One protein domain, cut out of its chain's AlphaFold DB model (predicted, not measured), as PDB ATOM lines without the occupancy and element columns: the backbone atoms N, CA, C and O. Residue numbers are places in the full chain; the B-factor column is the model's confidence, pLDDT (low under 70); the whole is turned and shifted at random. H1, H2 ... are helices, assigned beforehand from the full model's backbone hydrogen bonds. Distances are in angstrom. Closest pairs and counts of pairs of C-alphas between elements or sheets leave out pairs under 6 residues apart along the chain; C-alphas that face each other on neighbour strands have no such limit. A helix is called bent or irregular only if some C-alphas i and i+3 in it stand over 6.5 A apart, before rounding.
ATOM      1  N   ARG A 137     228.504 268.363 226.028       91.75
ATOM      2  CA  ARG A 137     229.393 267.940 227.124       91.75
ATOM      3  C   ARG A 137     229.243 266.453 227.394       91.75
ATOM      4  O   ARG A 137     228.133 265.938 227.399       91.75
ATOM      5  N   ILE A 138     230.352 265.790 227.703       90.94
ATOM      6  CA  ILE A 138     230.351 264.419 228.213       90.94
ATOM      7  C   ILE A 138     230.419 264.464 229.748       90.94
ATOM      8  O   ILE A 138     231.237 265.213 230.294       90.94
ATOM      9  N   PRO A 139     229.574 263.715 230.479       86.44
ATOM     10  CA  PRO A 139     229.637 263.680 231.938       86.44
ATOM     11  C   PRO A 139     230.969 263.077 232.427       86.44
ATOM     12  O   PRO A 139     231.296 261.937 232.121       86.44
ATOM     13  N   VAL A 140     231.731 263.850 233.215       68.88
ATOM     14  CA  VAL A 140     233.122 263.535 233.636       68.88
ATOM     15  C   VAL A 140     233.207 262.508 234.778       68.88
ATOM     16  O   VAL A 140     234.203 261.807 234.928       68.88
ATOM     17  N   LYS A 141     232.179 262.414 235.627       63.91
ATOM     18  CA  LYS A 141     232.107 261.421 236.719       63.91
ATOM     19  C   LYS A 141     231.341 260.192 236.243       63.91
ATOM     20  O   LYS A 141     230.576 260.326 235.298       63.91
ATOM     21  N   LYS A 142     231.511 259.041 236.925       63.44
ATOM     22  CA  LYS A 142     230.758 257.776 236.733       63.44
ATOM     23  C   LYS A 142     229.237 258.020 236.723       63.44
ATOM     24  O   LYS A 142     228.562 257.799 237.726       63.44
ATOM     25  N   GLY A 143     228.725 258.542 235.616       66.19
ATOM     26  CA  GLY A 143     227.314 258.622 235.309       66.19
ATOM     27  C   GLY A 143     226.793 257.212 235.097       66.19
ATOM     28  O   GLY A 143     227.568 256.279 234.874       66.19
ATOM     29  N   SER A 144     225.480 257.060 235.192       83.88
ATOM     30  CA  SER A 144     224.847 255.793 234.858       83.88
ATOM     31  C   SER A 144     225.173 255.398 233.418       83.88
ATOM     32  O   SER A 144     225.184 256.251 232.527       83.88
ATOM     33  N   GLU A 145     225.420 254.110 233.184       90.00
ATOM     34  CA  GLU A 145     225.600 253.554 231.838       90.00
ATOM     35  C   GLU A 145     224.432 253.918 230.914       90.00
ATOM     36  O   GLU A 145     224.642 254.202 229.736       90.00
ATOM     37  N   MET A 146     223.223 254.004 231.476       91.94
ATOM     38  CA  MET A 146     222.013 254.412 230.763       91.94
ATOM     39  C   MET A 146     222.123 255.816 230.169       91.94
ATOM     40  O   MET A 146     221.618 256.059 229.078       91.94
ATOM     41  N   VAL A 147     222.817 256.743 230.838       94.44
ATOM     42  CA  VAL A 147     222.998 258.110 230.322       94.44
ATOM     43  C   VAL A 147     223.811 258.083 229.035       94.44
ATOM     44  O   VAL A 147     223.420 258.728 228.070       94.44
ATOM     45  N   PHE A 148     224.898 257.310 228.986       94.69
ATOM     46  CA  PHE A 148     225.721 257.195 227.780       94.69
ATOM     47  C   PHE A 148     224.957 256.534 226.625       94.69
ATOM     48  O   PHE A 148     225.030 257.018 225.499       94.69
ATOM     49  N   GLN A 149     224.163 255.497 226.914       94.94
ATOM     50  CA  GLN A 149     223.304 254.850 225.913       94.94
ATOM     51  C   GLN A 149     222.255 255.818 225.351       94.94
ATOM     52  O   GLN A 149     222.132 255.958 224.137       94.94
ATOM     53  N   PHE A 150     221.556 256.568 226.214       96.81
ATOM     54  CA  PHE A 150     220.607 257.586 225.760       96.81
ATOM     55  C   PHE A 150     221.285 258.711 224.977       96.81
ATOM     56  O   PHE A 150     220.724 259.178 223.990       96.81
ATOM     57  N   MET A 151     222.487 259.140 225.377       96.94
ATOM     58  CA  MET A 151     223.253 260.114 224.599       96.94
ATOM     59  C   MET A 151     223.539 259.579 223.194       96.94
ATOM     60  O   MET A 151     223.273 260.293 222.235       96.94
ATOM     61  N   ALA A 152     223.995 258.330 223.053       96.88
ATOM     62  CA  ALA A 152     224.236 257.717 221.746       96.88
ATOM     63  C   ALA A 152     222.965 257.673 220.876       96.88
ATOM     64  O   ALA A 152     223.000 258.094 219.719       96.88
ATOM     65  N   GLY A 153     221.822 257.272 221.442       96.75
ATOM     66  CA  GLY A 153     220.541 257.281 220.724       96.75
ATOM     67  C   GLY A 153     220.096 258.686 220.285       96.75
ATOM     68  O   GLY A 153     219.635 258.878 219.161       96.75
ATOM     69  N   ILE A 154     220.287 259.708 221.128       96.94
ATOM     70  CA  ILE A 154     219.985 261.104 220.758       96.94
ATOM     71  C   ILE A 154     220.935 261.581 219.649       96.94
ATOM     72  O   ILE A 154     220.482 262.157 218.660       96.94
ATOM     73  N   LEU A 155     222.234 261.299 219.767       97.12
ATOM     74  CA  LEU A 155     223.233 261.671 218.760       97.12
ATOM     75  C   LEU A 155     222.963 261.013 217.406       97.12
ATOM     76  O   LEU A 155     223.247 261.636 216.382       97.12
ATOM     77  N   SER A 156     222.392 259.802 217.389       95.62
ATOM     78  CA  SER A 156     221.935 259.129 216.163       95.62
ATOM     79  C   SER A 156     220.946 260.004 215.399       95.62
ATOM     80  O   SER A 156     221.116 260.280 214.211       95.62
ATOM     81  N   SER A 157     219.944 260.528 216.116       92.75
ATOM     82  CA  SER A 157     218.923 261.397 215.528       92.75
ATOM     83  C   SER A 157     219.485 262.737 215.037       92.75
ATOM     84  O   SER A 157     219.000 263.282 214.048       92.75
ATOM     85  N   GLU A 158     220.543 263.244 215.680       92.38
ATOM     86  CA  GLU A 158     221.219 264.493 215.305       92.38
ATOM     87  C   GLU A 158     222.327 264.304 214.253       92.38
ATOM     88  O   GLU A 158     222.831 265.296 213.727       92.38
ATOM     89  N   ARG A 159     222.716 263.056 213.949       92.75
ATOM     90  CA  ARG A 159     223.870 262.697 213.098       92.75
ATOM     91  C   ARG A 159     225.163 263.412 213.505       92.75
ATOM     92  O   ARG A 159     225.924 263.897 212.672       92.75
ATOM     93  N   ASN A 160     225.397 263.511 214.811       92.81
ATOM     94  CA  ASN A 160     226.531 264.246 215.368       92.81
ATOM     95  C   ASN A 160     227.699 263.298 215.683       92.81
ATOM     96  O   ASN A 160     227.876 262.867 216.824       92.81
ATOM     97  N   GLU A 161     228.473 262.959 214.650       95.19
ATOM     98  CA  GLU A 161     229.615 262.037 214.744       95.19
ATOM     99  C   GLU A 161     230.725 262.566 215.665       95.19
ATOM    100  O   GLU A 161     231.263 261.807 216.467       95.19
ATOM    101  N   GLU A 162     231.019 263.871 215.635       95.38
ATOM    102  CA  GLU A 162     232.089 264.475 216.449       95.38
ATOM    103  C   GLU A 162     231.844 264.270 217.953       95.38
ATOM    104  O   GLU A 162     232.745 263.917 218.719       95.38
ATOM    105  N   LEU A 163     230.607 264.502 218.405       95.62
ATOM    106  CA  LEU A 163     230.260 264.312 219.811       95.62
ATOM    107  C   LEU A 163     230.111 262.826 220.164       95.62
ATOM    108  O   LEU A 163     230.407 262.453 221.299       95.62
ATOM    109  N   MET A 164     229.714 261.985 219.204       96.50
ATOM    110  CA  MET A 164     229.677 260.532 219.378       96.50
ATOM    111  C   MET A 164     231.082 259.952 219.566       96.50
ATOM    112  O   MET A 164     231.302 259.172 220.488       96.50
ATOM    113  N   GLU A 165     232.063 260.385 218.777       95.12
ATOM    114  CA  GLU A 165     233.462 259.976 218.930       95.12
ATOM    115  C   GLU A 165     234.024 260.397 220.297       95.12
ATOM    116  O   GLU A 165     234.602 259.583 221.020       95.12
ATOM    117  N   LYS A 166     233.765 261.643 220.722       94.44
ATOM    118  CA  LYS A 166     234.126 262.112 222.074       94.44
ATOM    119  C   LYS A 166     233.467 261.279 223.172       94.44
ATOM    120  O   LYS A 166     234.109 261.000 224.186       94.44
ATOM    121  N   LEU A 167     232.202 260.892 222.987       94.19
ATOM    122  CA  LEU A 167     231.504 260.006 223.914       94.19
ATOM    123  C   LEU A 167     232.210 258.654 223.980       94.19
ATOM    124  O   LEU A 167     232.580 258.249 225.076       94.19
ATOM    125  N   MET A 168     232.460 258.004 222.844       93.75
ATOM    126  CA  MET A 168     233.091 256.681 222.778       93.75
ATOM    127  C   MET A 168     234.478 256.651 223.425       93.75
ATOM    128  O   MET A 168     234.764 255.757 224.223       93.75
ATOM    129  N   ASN A 169     235.294 257.677 223.175       91.19
ATOM    130  CA  ASN A 169     236.630 257.807 223.762       91.19
ATOM    131  C   ASN A 169     236.596 258.043 225.284       91.19
ATOM    132  O   ASN A 169     237.533 257.692 225.991       91.19
ATOM    133  N   SER A 170     235.502 258.592 225.824       90.00
ATOM    134  CA  SER A 170     235.317 258.730 227.280       90.00
ATOM    135  C   SER A 170     234.932 257.421 227.986       90.00
ATOM    136  O   SER A 170     234.857 257.361 229.220       90.00
ATOM    137  N   LEU A 171     234.611 256.376 227.217       88.50
ATOM    138  CA  LEU A 171     234.173 255.091 227.752       88.50
ATOM    139  C   LEU A 171     235.322 254.133 228.060       88.50
ATOM    140  O   LEU A 171     235.003 253.057 228.550       88.50
ATOM    141  N   ASP A 172     236.576 254.533 227.825       76.25
ATOM    142  CA  ASP A 172     237.824 253.763 227.977       76.25
ATOM    143  C   ASP A 172     237.692 252.485 228.832       76.25
ATOM    144  O   ASP A 172     237.311 252.529 230.012       76.25
ATOM    145  N   MET A 173     237.963 251.336 228.205       71.38
ATOM    146  CA  MET A 173     237.894 249.987 228.789       71.38
ATOM    147  C   MET A 173     236.493 249.491 229.206       71.38
ATOM    148  O   MET A 173     236.365 248.396 229.763       71.38
ATOM    149  N   ARG A 174     235.404 250.222 228.914       85.00
ATOM    150  CA  ARG A 174     234.010 249.756 229.104       85.00
ATOM    151  C   ARG A 174     233.435 249.167 227.816       85.00
ATOM    152  O   ARG A 174     232.443 249.661 227.278       85.00
ATOM    153  N   ARG A 175     234.033 248.060 227.368       89.62
ATOM    154  CA  ARG A 175     233.724 247.357 226.110       89.62
ATOM    155  C   ARG A 175     232.227 247.152 225.854       89.62
ATOM    156  O   ARG A 175     231.722 247.552 224.811       89.62
ATOM    157  N   LEU A 176     231.491 246.574 226.809       90.94
ATOM    158  CA  LEU A 176     230.052 246.330 226.638       90.94
ATOM    159  C   LEU A 176     229.265 247.637 226.459       90.94
ATOM    160  O   LEU A 176     228.353 247.709 225.641       90.94
ATOM    161  N   LEU A 177     229.636 248.693 227.183       91.56
ATOM    162  CA  LEU A 177     228.975 249.988 227.063       91.56
ATOM    163  C   LEU A 177     229.277 250.659 225.719       91.56
ATOM    164  O   LEU A 177     228.365 251.228 225.126       91.56
ATOM    165  N   GLN A 178     230.511 250.562 225.219       93.69
ATOM    166  CA  GLN A 178     230.863 251.006 223.866       93.69
ATOM    167  C   GLN A 178     230.034 250.263 222.813       93.69
ATOM    168  O   GLN A 178     229.455 250.901 221.938       93.69
ATOM    169  N   MET A 179     229.898 248.937 222.936       94.44
ATOM    170  CA  MET A 179     229.045 248.141 222.043       94.44
ATOM    171  C   MET A 179     227.588 248.610 222.089       94.44
ATOM    172  O   MET A 179     226.988 248.820 221.037       94.44
ATOM    173  N   ARG A 180     227.030 248.831 223.291       94.56
ATOM    174  CA  ARG A 180     225.659 249.345 223.448       94.56
ATOM    175  C   ARG A 180     225.509 250.726 222.812       94.56
ATOM    176  O   ARG A 180     224.557 250.958 222.077       94.56
ATOM    177  N   CYS A 181     226.471 251.626 223.018       95.75
ATOM    178  CA  CYS A 181     226.447 252.957 222.410       95.75
ATOM    179  C   CYS A 181     226.513 252.888 220.876       95.75
ATOM    180  O   CYS A 181     225.752 253.587 220.215       95.75
ATOM    181  N   LEU A 182     227.343 252.015 220.295       96.44
ATOM    182  CA  LEU A 182     227.363 251.791 218.844       96.44
ATOM    183  C   LEU A 182     226.024 251.243 218.331       96.44
ATOM    184  O   LEU A 182     225.517 251.725 217.316       96.44
ATOM    185  N   SER A 183     225.424 250.283 219.045       95.62
ATOM    186  CA  SER A 183     224.128 249.712 218.660       95.62
ATOM    187  C   SER A 183     222.963 250.694 218.793       95.62
ATOM    188  O   SER A 183     222.010 250.602 218.024       95.62
ATOM    189  N   GLU A 184     223.035 251.645 219.728       96.50
ATOM    190  CA  GLU A 184     222.055 252.732 219.862       96.50
ATOM    191  C   GLU A 184     222.277 253.830 218.813       96.50
ATOM    192  O   GLU A 184     221.317 254.380 218.278       96.50
ATOM    193  N   TYR A 185     223.535 254.127 218.465       96.94
ATOM    194  CA  TYR A 185     223.863 255.130 217.451       96.94
ATOM    195  C   TYR A 185     223.447 254.699 216.034       96.94
ATOM    196  O   TYR A 185     223.058 255.538 215.224       96.94
ATOM    197  N   GLN A 186     223.493 253.395 215.736       94.06
ATOM    198  CA  GLN A 186     223.032 252.763 214.484       94.06
ATOM    199  C   GLN A 186     223.675 253.268 213.175       94.06
ATOM    200  O   GLN A 186     223.269 252.832 212.093       94.06
ATOM    201  N   ASP A 187     224.714 254.106 213.234       95.94
ATOM    202  CA  ASP A 187     225.496 254.472 212.053       95.94
ATOM    203  C   ASP A 187     226.543 253.397 211.732       95.94
ATOM    204  O   ASP A 187     227.507 253.170 212.468       95.94
ATOM    205  N   LYS A 188     226.344 252.728 210.594       94.81
ATOM    206  CA  LYS A 188     227.189 251.619 210.141       94.81
ATOM    207  C   LYS A 188     228.592 252.061 209.729       94.81
ATOM    208  O   LYS A 188     229.546 251.324 209.965       94.81
ATOM    209  N   GLN A 189     228.719 253.217 209.074       95.00
ATOM    210  CA  GLN A 189     230.013 253.698 208.577       95.00
ATOM    211  C   GLN A 189     230.872 254.186 209.737       95.00
ATOM    212  O   GLN A 189     232.053 253.835 209.822       95.00
ATOM    213  N   PHE A 190     230.251 254.905 210.673       96.25
ATOM    214  CA  PHE A 190     230.882 255.285 211.925       96.25
ATOM    215  C   PHE A 190     231.328 254.049 212.712       96.25
ATOM    216  O   PHE A 190     232.493 253.960 213.088       96.25
ATOM    217  N   ALA A 191     230.444 253.060 212.905       96.12
ATOM    218  CA  ALA A 191     230.775 251.844 213.652       96.12
ATOM    219  C   ALA A 191     231.965 251.092 213.039       96.12
ATOM    220  O   ALA A 191     232.910 250.767 213.757       96.12
ATOM    221  N   LYS A 192     231.970 250.879 211.715       95.62
ATOM    222  CA  LYS A 192     233.107 250.262 211.010       95.62
ATOM    223  C   LYS A 192     234.405 251.035 211.222       95.62
ATOM    224  O   LYS A 192     235.426 250.436 211.553       95.62
ATOM    225  N   THR A 193     234.359 252.351 211.031       95.75
ATOM    226  CA  THR A 193     235.535 253.223 211.154       95.75
ATOM    227  C   THR A 193     236.081 253.206 212.578       95.75
ATOM    228  O   THR A 193     237.278 253.018 212.778       95.75
ATOM    229  N   PHE A 194     235.201 253.320 213.575       94.88
ATOM    230  CA  PHE A 194     235.581 253.292 214.982       94.88
ATOM    231  C   PHE A 194     236.191 251.939 215.379       94.88
ATOM    232  O   PHE A 194     237.273 251.903 215.955       94.88
ATOM    233  N   ILE A 195     235.555 250.817 215.022       93.88
ATOM    234  CA  ILE A 195     236.069 249.470 215.332       93.88
ATOM    235  C   ILE A 195     237.448 249.248 214.696       93.88
ATOM    236  O   ILE A 195     238.357 248.765 215.369       93.88
ATOM    237  N   ARG A 196     237.620 249.640 213.426       93.25
ATOM    238  CA  ARG A 196     238.900 249.532 212.708       93.25
ATOM    239  C   ARG A 196     240.011 250.345 213.381       93.25
ATOM    240  O   ARG A 196     241.138 249.869 213.470       93.25
ATOM    241  N   ASN A 197     239.698 251.546 213.866       93.19
ATOM    242  CA  ASN A 197     240.676 252.427 214.510       93.19
ATOM    243  C   ASN A 197     240.990 252.021 215.961       93.19
ATOM    244  O   ASN A 197     242.053 252.368 216.476       93.19
ATOM    245  N   HIS A 198     240.094 251.272 216.613       91.06
ATOM    246  CA  HIS A 198     240.178 250.926 218.034       91.06
ATOM    247  C   HIS A 198     240.024 249.414 218.308       91.06
ATOM    248  O   HIS A 198     239.211 249.020 219.146       91.06
ATOM    249  N   PRO A 199     240.807 248.523 217.667       88.38
ATOM    250  CA  PRO A 199     240.605 247.075 217.787       88.38
ATOM    251  C   PRO A 199     240.780 246.552 219.224       88.38
ATOM    252  O   PRO A 199     240.067 245.637 219.638       88.38
ATOM    253  N   GLN A 200     241.675 247.168 220.006       87.38
ATOM    254  CA  GLN A 200     241.968 246.775 221.393       87.38
ATOM    255  C   GLN A 200     240.808 247.064 222.367       87.38
ATOM    256  O   GLN A 200     240.676 246.411 223.404       87.38
ATOM    257  N   GLU A 201     239.912 247.993 222.017       87.56
ATOM    258  CA  GLU A 201     238.698 248.255 222.803       87.56
ATOM    259  C   GLU A 201     237.729 247.064 222.732       87.56
ATOM    260  O   GLU A 201     237.018 246.763 223.695       87.56
ATOM    261  N   PHE A 202     237.740 246.316 221.622       87.12
ATOM    262  CA  PHE A 202     236.781 245.240 221.342       87.12
ATOM    263  C   PHE A 202     237.357 243.832 221.498       87.12
ATOM    264  O   PHE A 202     236.611 242.911 221.831       87.12
ATOM    265  N   SER A 203     238.665 243.664 221.315       85.88
ATOM    266  CA  SER A 203     239.357 242.374 221.420       85.88
ATOM    267  C   SER A 203     240.690 242.528 222.146       85.88
ATOM    268  O   SER A 203     241.229 243.623 222.221       85.88
ATOM    269  N   ASP A 204     241.208 241.447 222.725       83.75
ATOM    270  CA  ASP A 204     242.581 241.437 223.237       83.75
ATOM    271  C   ASP A 204     243.622 241.320 222.102       83.75
ATOM    272  O   ASP A 204     243.284 241.225 220.918       83.75
ATOM    273  N   SER A 205     244.908 241.285 222.460       82.44
ATOM    274  CA  SER A 205     246.013 241.143 221.502       82.44
ATOM    275  C   SER A 205     245.981 239.845 220.686       82.44
ATOM    276  O   SER A 205     246.668 239.759 219.673       82.44
ATOM    277  N   ASN A 206     245.212 238.843 221.118       83.31
ATOM    278  CA  ASN A 206     245.020 237.571 220.422       83.31
ATOM    279  C   ASN A 206     243.729 237.557 219.583       83.31
ATOM    280  O   ASN A 206     243.385 236.522 219.014       83.31
ATOM    281  N   GLY A 207     242.998 238.676 219.517       81.94
ATOM    282  CA  GLY A 207     241.716 238.768 218.819       81.94
ATOM    283  C   GLY A 207     240.545 238.154 219.593       81.94
ATOM    284  O   GLY A 207     239.504 237.875 219.003       81.94
ATOM    285  N   VAL A 208     240.691 237.926 220.902       84.81
ATOM    286  CA  VAL A 208     239.639 237.336 221.736       84.81
ATOM    287  C   VAL A 208     238.765 238.432 222.346       84.81
ATOM    288  O   VAL A 208     239.226 239.327 223.061       84.81
ATOM    289  N   MET A 209     237.459 238.333 222.101       86.56
ATOM    290  CA  MET A 209     236.443 239.183 222.715       86.56
ATOM    291  C   MET A 209     235.890 238.517 223.979       86.56
ATOM    292  O   MET A 209     235.046 237.627 223.913       86.56
ATOM    293  N   CYS A 210     236.337 238.980 225.144       82.69
ATOM    294  CA  CYS A 210     235.768 238.581 226.432       82.69
ATOM    295  C   CYS A 210     234.677 239.567 226.867       82.69
ATOM    296  O   CYS A 210     234.925 240.775 226.932       82.69
ATOM    297  N   LEU A 211     233.498 239.037 227.193       84.25
ATOM    298  CA  LEU A 211     232.381 239.749 227.811       84.25
ATOM    299  C   LEU A 211     231.940 238.960 229.047       84.25
ATOM    300  O   LEU A 211     231.848 237.734 228.996       84.25
ATOM    301  N   TYR A 212     231.682 239.662 230.144       80.56
ATOM    302  CA  TYR A 212     231.264 239.074 231.416       80.56
ATOM    303  C   TYR A 212     229.870 239.587 231.786       80.56
ATOM    304  O   TYR A 212     229.496 240.685 231.372       80.56
ATOM    305  N   ASP A 213     229.123 238.790 232.553       79.00
ATOM    306  CA  ASP A 213     227.831 239.162 233.150       79.00
ATOM    307  C   ASP A 213     226.766 239.662 232.149       79.00
ATOM    308  O   ASP A 213     226.013 240.593 232.432       79.00
ATOM    309  N   LEU A 214     226.690 239.036 230.968       82.56
ATOM    310  CA  LEU A 214     225.660 239.341 229.973       82.56
ATOM    311  C   LEU A 214     224.307 238.742 230.373       82.56
ATOM    312  O   LEU A 214     224.202 237.544 230.640       82.56
ATOM    313  N   SER A 215     223.260 239.563 230.332       83.69
ATOM    314  CA  SER A 215     221.880 239.082 230.257       83.69
ATOM    315  C   SER A 215     221.467 238.830 228.801       83.69
ATOM    316  O   SER A 215     222.089 239.343 227.871       83.69
ATOM    317  N   ASP A 216     220.369 238.103 228.582       80.31
ATOM    318  CA  ASP A 216     219.829 237.875 227.230       80.31
ATOM    319  C   ASP A 216     219.542 239.188 226.479       80.31
ATOM    320  O   ASP A 216     219.704 239.266 225.260       80.31
ATOM    321  N   ALA A 217     219.152 240.242 227.206       78.62
ATOM    322  CA  ALA A 217     218.910 241.566 226.639       78.62
ATOM    323  C   ALA A 217     220.204 242.250 226.164       78.62
ATOM    324  O   ALA A 217     220.168 243.074 225.249       78.62
ATOM    325  N   ASP A 218     221.350 241.884 226.741       83.44
ATOM    326  CA  ASP A 218     222.639 242.484 226.409       83.44
ATOM    327  C   ASP A 218     223.220 241.952 225.106       83.44
ATOM    328  O   ASP A 218     224.016 242.648 224.487       83.44
ATOM    329  N   CYS A 219     222.793 240.772 224.646       86.69
ATOM    330  CA  CYS A 219     223.327 240.109 223.455       86.69
ATOM    331  C   CYS A 219     223.119 240.897 222.148       86.69
ATOM    332  O   CYS A 219     223.823 240.644 221.167       86.69
ATOM    333  N   ILE A 220     222.199 241.868 222.121       90.56
ATOM    334  CA  ILE A 220     221.929 242.705 220.940       90.56
ATOM    335  C   ILE A 220     223.169 243.523 220.557       90.56
ATOM    336  O   ILE A 220     223.550 243.564 219.387       90.56
ATOM    337  N   ALA A 221     223.819 244.143 221.542       92.94
ATOM    338  CA  ALA A 221     224.941 245.042 221.307       92.94
ATOM    339  C   ALA A 221     226.220 244.315 220.831       92.94
ATOM    340  O   ALA A 221     226.792 244.733 219.821       92.94
ATOM    341  N   PRO A 222     226.656 243.201 221.454       92.31
ATOM    342  CA  PRO A 222     227.739 242.374 220.934       92.31
ATOM    343  C   PRO A 222     227.440 241.819 219.545       92.31
ATOM    344  O   PRO A 222     228.318 241.865 218.691       92.31
ATOM    345  N   SER A 223     226.211 241.350 219.289       92.44
ATOM    346  CA  SER A 223     225.836 240.824 217.966       92.44
ATOM    347  C   SER A 223     226.007 241.888 216.879       92.44
ATOM    348  O   SER A 223     226.634 241.625 215.858       92.44
ATOM    349  N   PHE A 224     225.537 243.112 217.141       93.81
ATOM    350  CA  PHE A 224     225.715 244.248 216.236       93.81
ATOM    351  C   PHE A 224     227.193 244.514 215.918       93.81
ATOM    352  O   PHE A 224     227.545 244.709 214.760       93.81
ATOM    353  N   VAL A 225     228.073 244.504 216.924       94.50
ATOM    354  CA  VAL A 225     229.511 244.757 216.725       94.50
ATOM    355  C   VAL A 225     230.219 243.596 216.022       94.50
ATOM    356  O   VAL A 225     231.054 243.833 215.148       94.50
ATOM    357  N   LEU A 226     229.875 242.349 216.355       93.19
ATOM    358  CA  LEU A 226     230.446 241.154 215.727       93.19
ATOM    359  C   LEU A 226     230.147 241.086 214.226       93.19
ATOM    360  O   LEU A 226     231.024 240.679 213.463       93.19
ATOM    361  N   ASP A 227     228.967 241.541 213.794       94.69
ATOM    362  CA  ASP A 227     228.634 241.646 212.369       94.69
ATOM    363  C   ASP A 227     229.640 242.547 211.628       94.69
ATOM    364  O   ASP A 227     230.170 242.158 210.584       94.69
ATOM    365  N   PHE A 228     229.991 243.710 212.193       94.06
ATOM    366  CA  PHE A 228     230.970 244.618 211.581       94.06
ATOM    367  C   PHE A 228     232.395 244.087 211.629       94.06
ATOM    368  O   PHE A 228     233.110 244.225 210.640       94.06
TER     369      PHE A 228
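What this domain is: This is residues 137 to 228 of the 241 residues of an uncharacterized protein of Stylophora pistillata (UniProt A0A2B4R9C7). Helix H3 runs through the middle of a compact, rounded body, with H1 side by side with it and H6 crossing it on the other side. H2 folds back along H1 as a helical hairpin, H4 turns back after H3, and a wide loop of residues 203 to 215 leads from the small helix H5 round to H6. The printed part has 92 residues with six named helices, H1 to H6 in order along the chain, and no named strand; its class is all helix. The radius of gyration of the C-alphas is 12.4 A, and the C-alphas span 34 by 26 by 23 A along their three main axes.

How they stand to each other: H1, residues 145 to 158, touches H2, residues 161 to 169; their closest C-alphas are those of Ala 152 and Met 164, 6.6 A apart. The two form a hairpin, at a shallow tilt of 17 degrees and running opposite ways. H1 also touches H3, residues 175 to 185, with the C-alphas of Ser 156 and Tyr 185 closest at 4.6 A; they run the same way at a shallow tilt of 30 degrees. H2 and H3 are close but not clearly touching, with the C-alphas of Met 168 and Gln 178 closest at 6.2 A. H4, residues 188 to 197, is close to H3 but not clearly touching it; the closest C-alphas are those of Leu 182 and Ala 191, 6.2 A apart. H5, residues 199 to 202, is near H3, where the C-alphas of Arg 175 and Glu 201 are closest at 6.0 A. H6, residues 216 to 228, touches H3 with residues 220 to 225 alone, the C-alphas of Arg 180 and Ala 221 being closest at 4.9 A; the two are about perpendicular at 78 degrees. With residues 225 to 228 alone H6 touches H4, about perpendicular at 77 degrees; the closest C-alphas are those of Lys 192 and Phe 228, 6.1 A apart. H1 and H6 are apart. Every O i to N i+4 pair is within hydrogen-bond range in H1, H2, H3 and H4; in H6 it is 5 of 9, and H5 is too short for such a pair.

Where its parts are: H1 begins at C-alpha 145, (225.600, 253.554, 231.838), and is 20.3 A long from first to last C-alpha. H2 measures 12.2 A, H3 15.3 A, H4 14.2 A and H5 5.5 A. H3 begins at C-alpha 175, (233.724, 247.357, 226.110). H6 measures 20.4 A and ends at C-alpha 228, (230.970, 244.618, 211.581); it is irregular, but only just, with C-alphas 217 and 220 6.55 A apart.

The domain as a whole: The two C-alphas farthest apart are those of Glu 158 and Asn 206, at 36.3 A. The printed part has no cut. The links from H1 through to H5 are tight, and the link from H5 to H6, residues 203 to 215, is long; its C-alphas lie 13 to 21 A from the mean of all C-alphas. The mean pLDDT of the printed part is 89.8, and residues 140 to 143 are under 70.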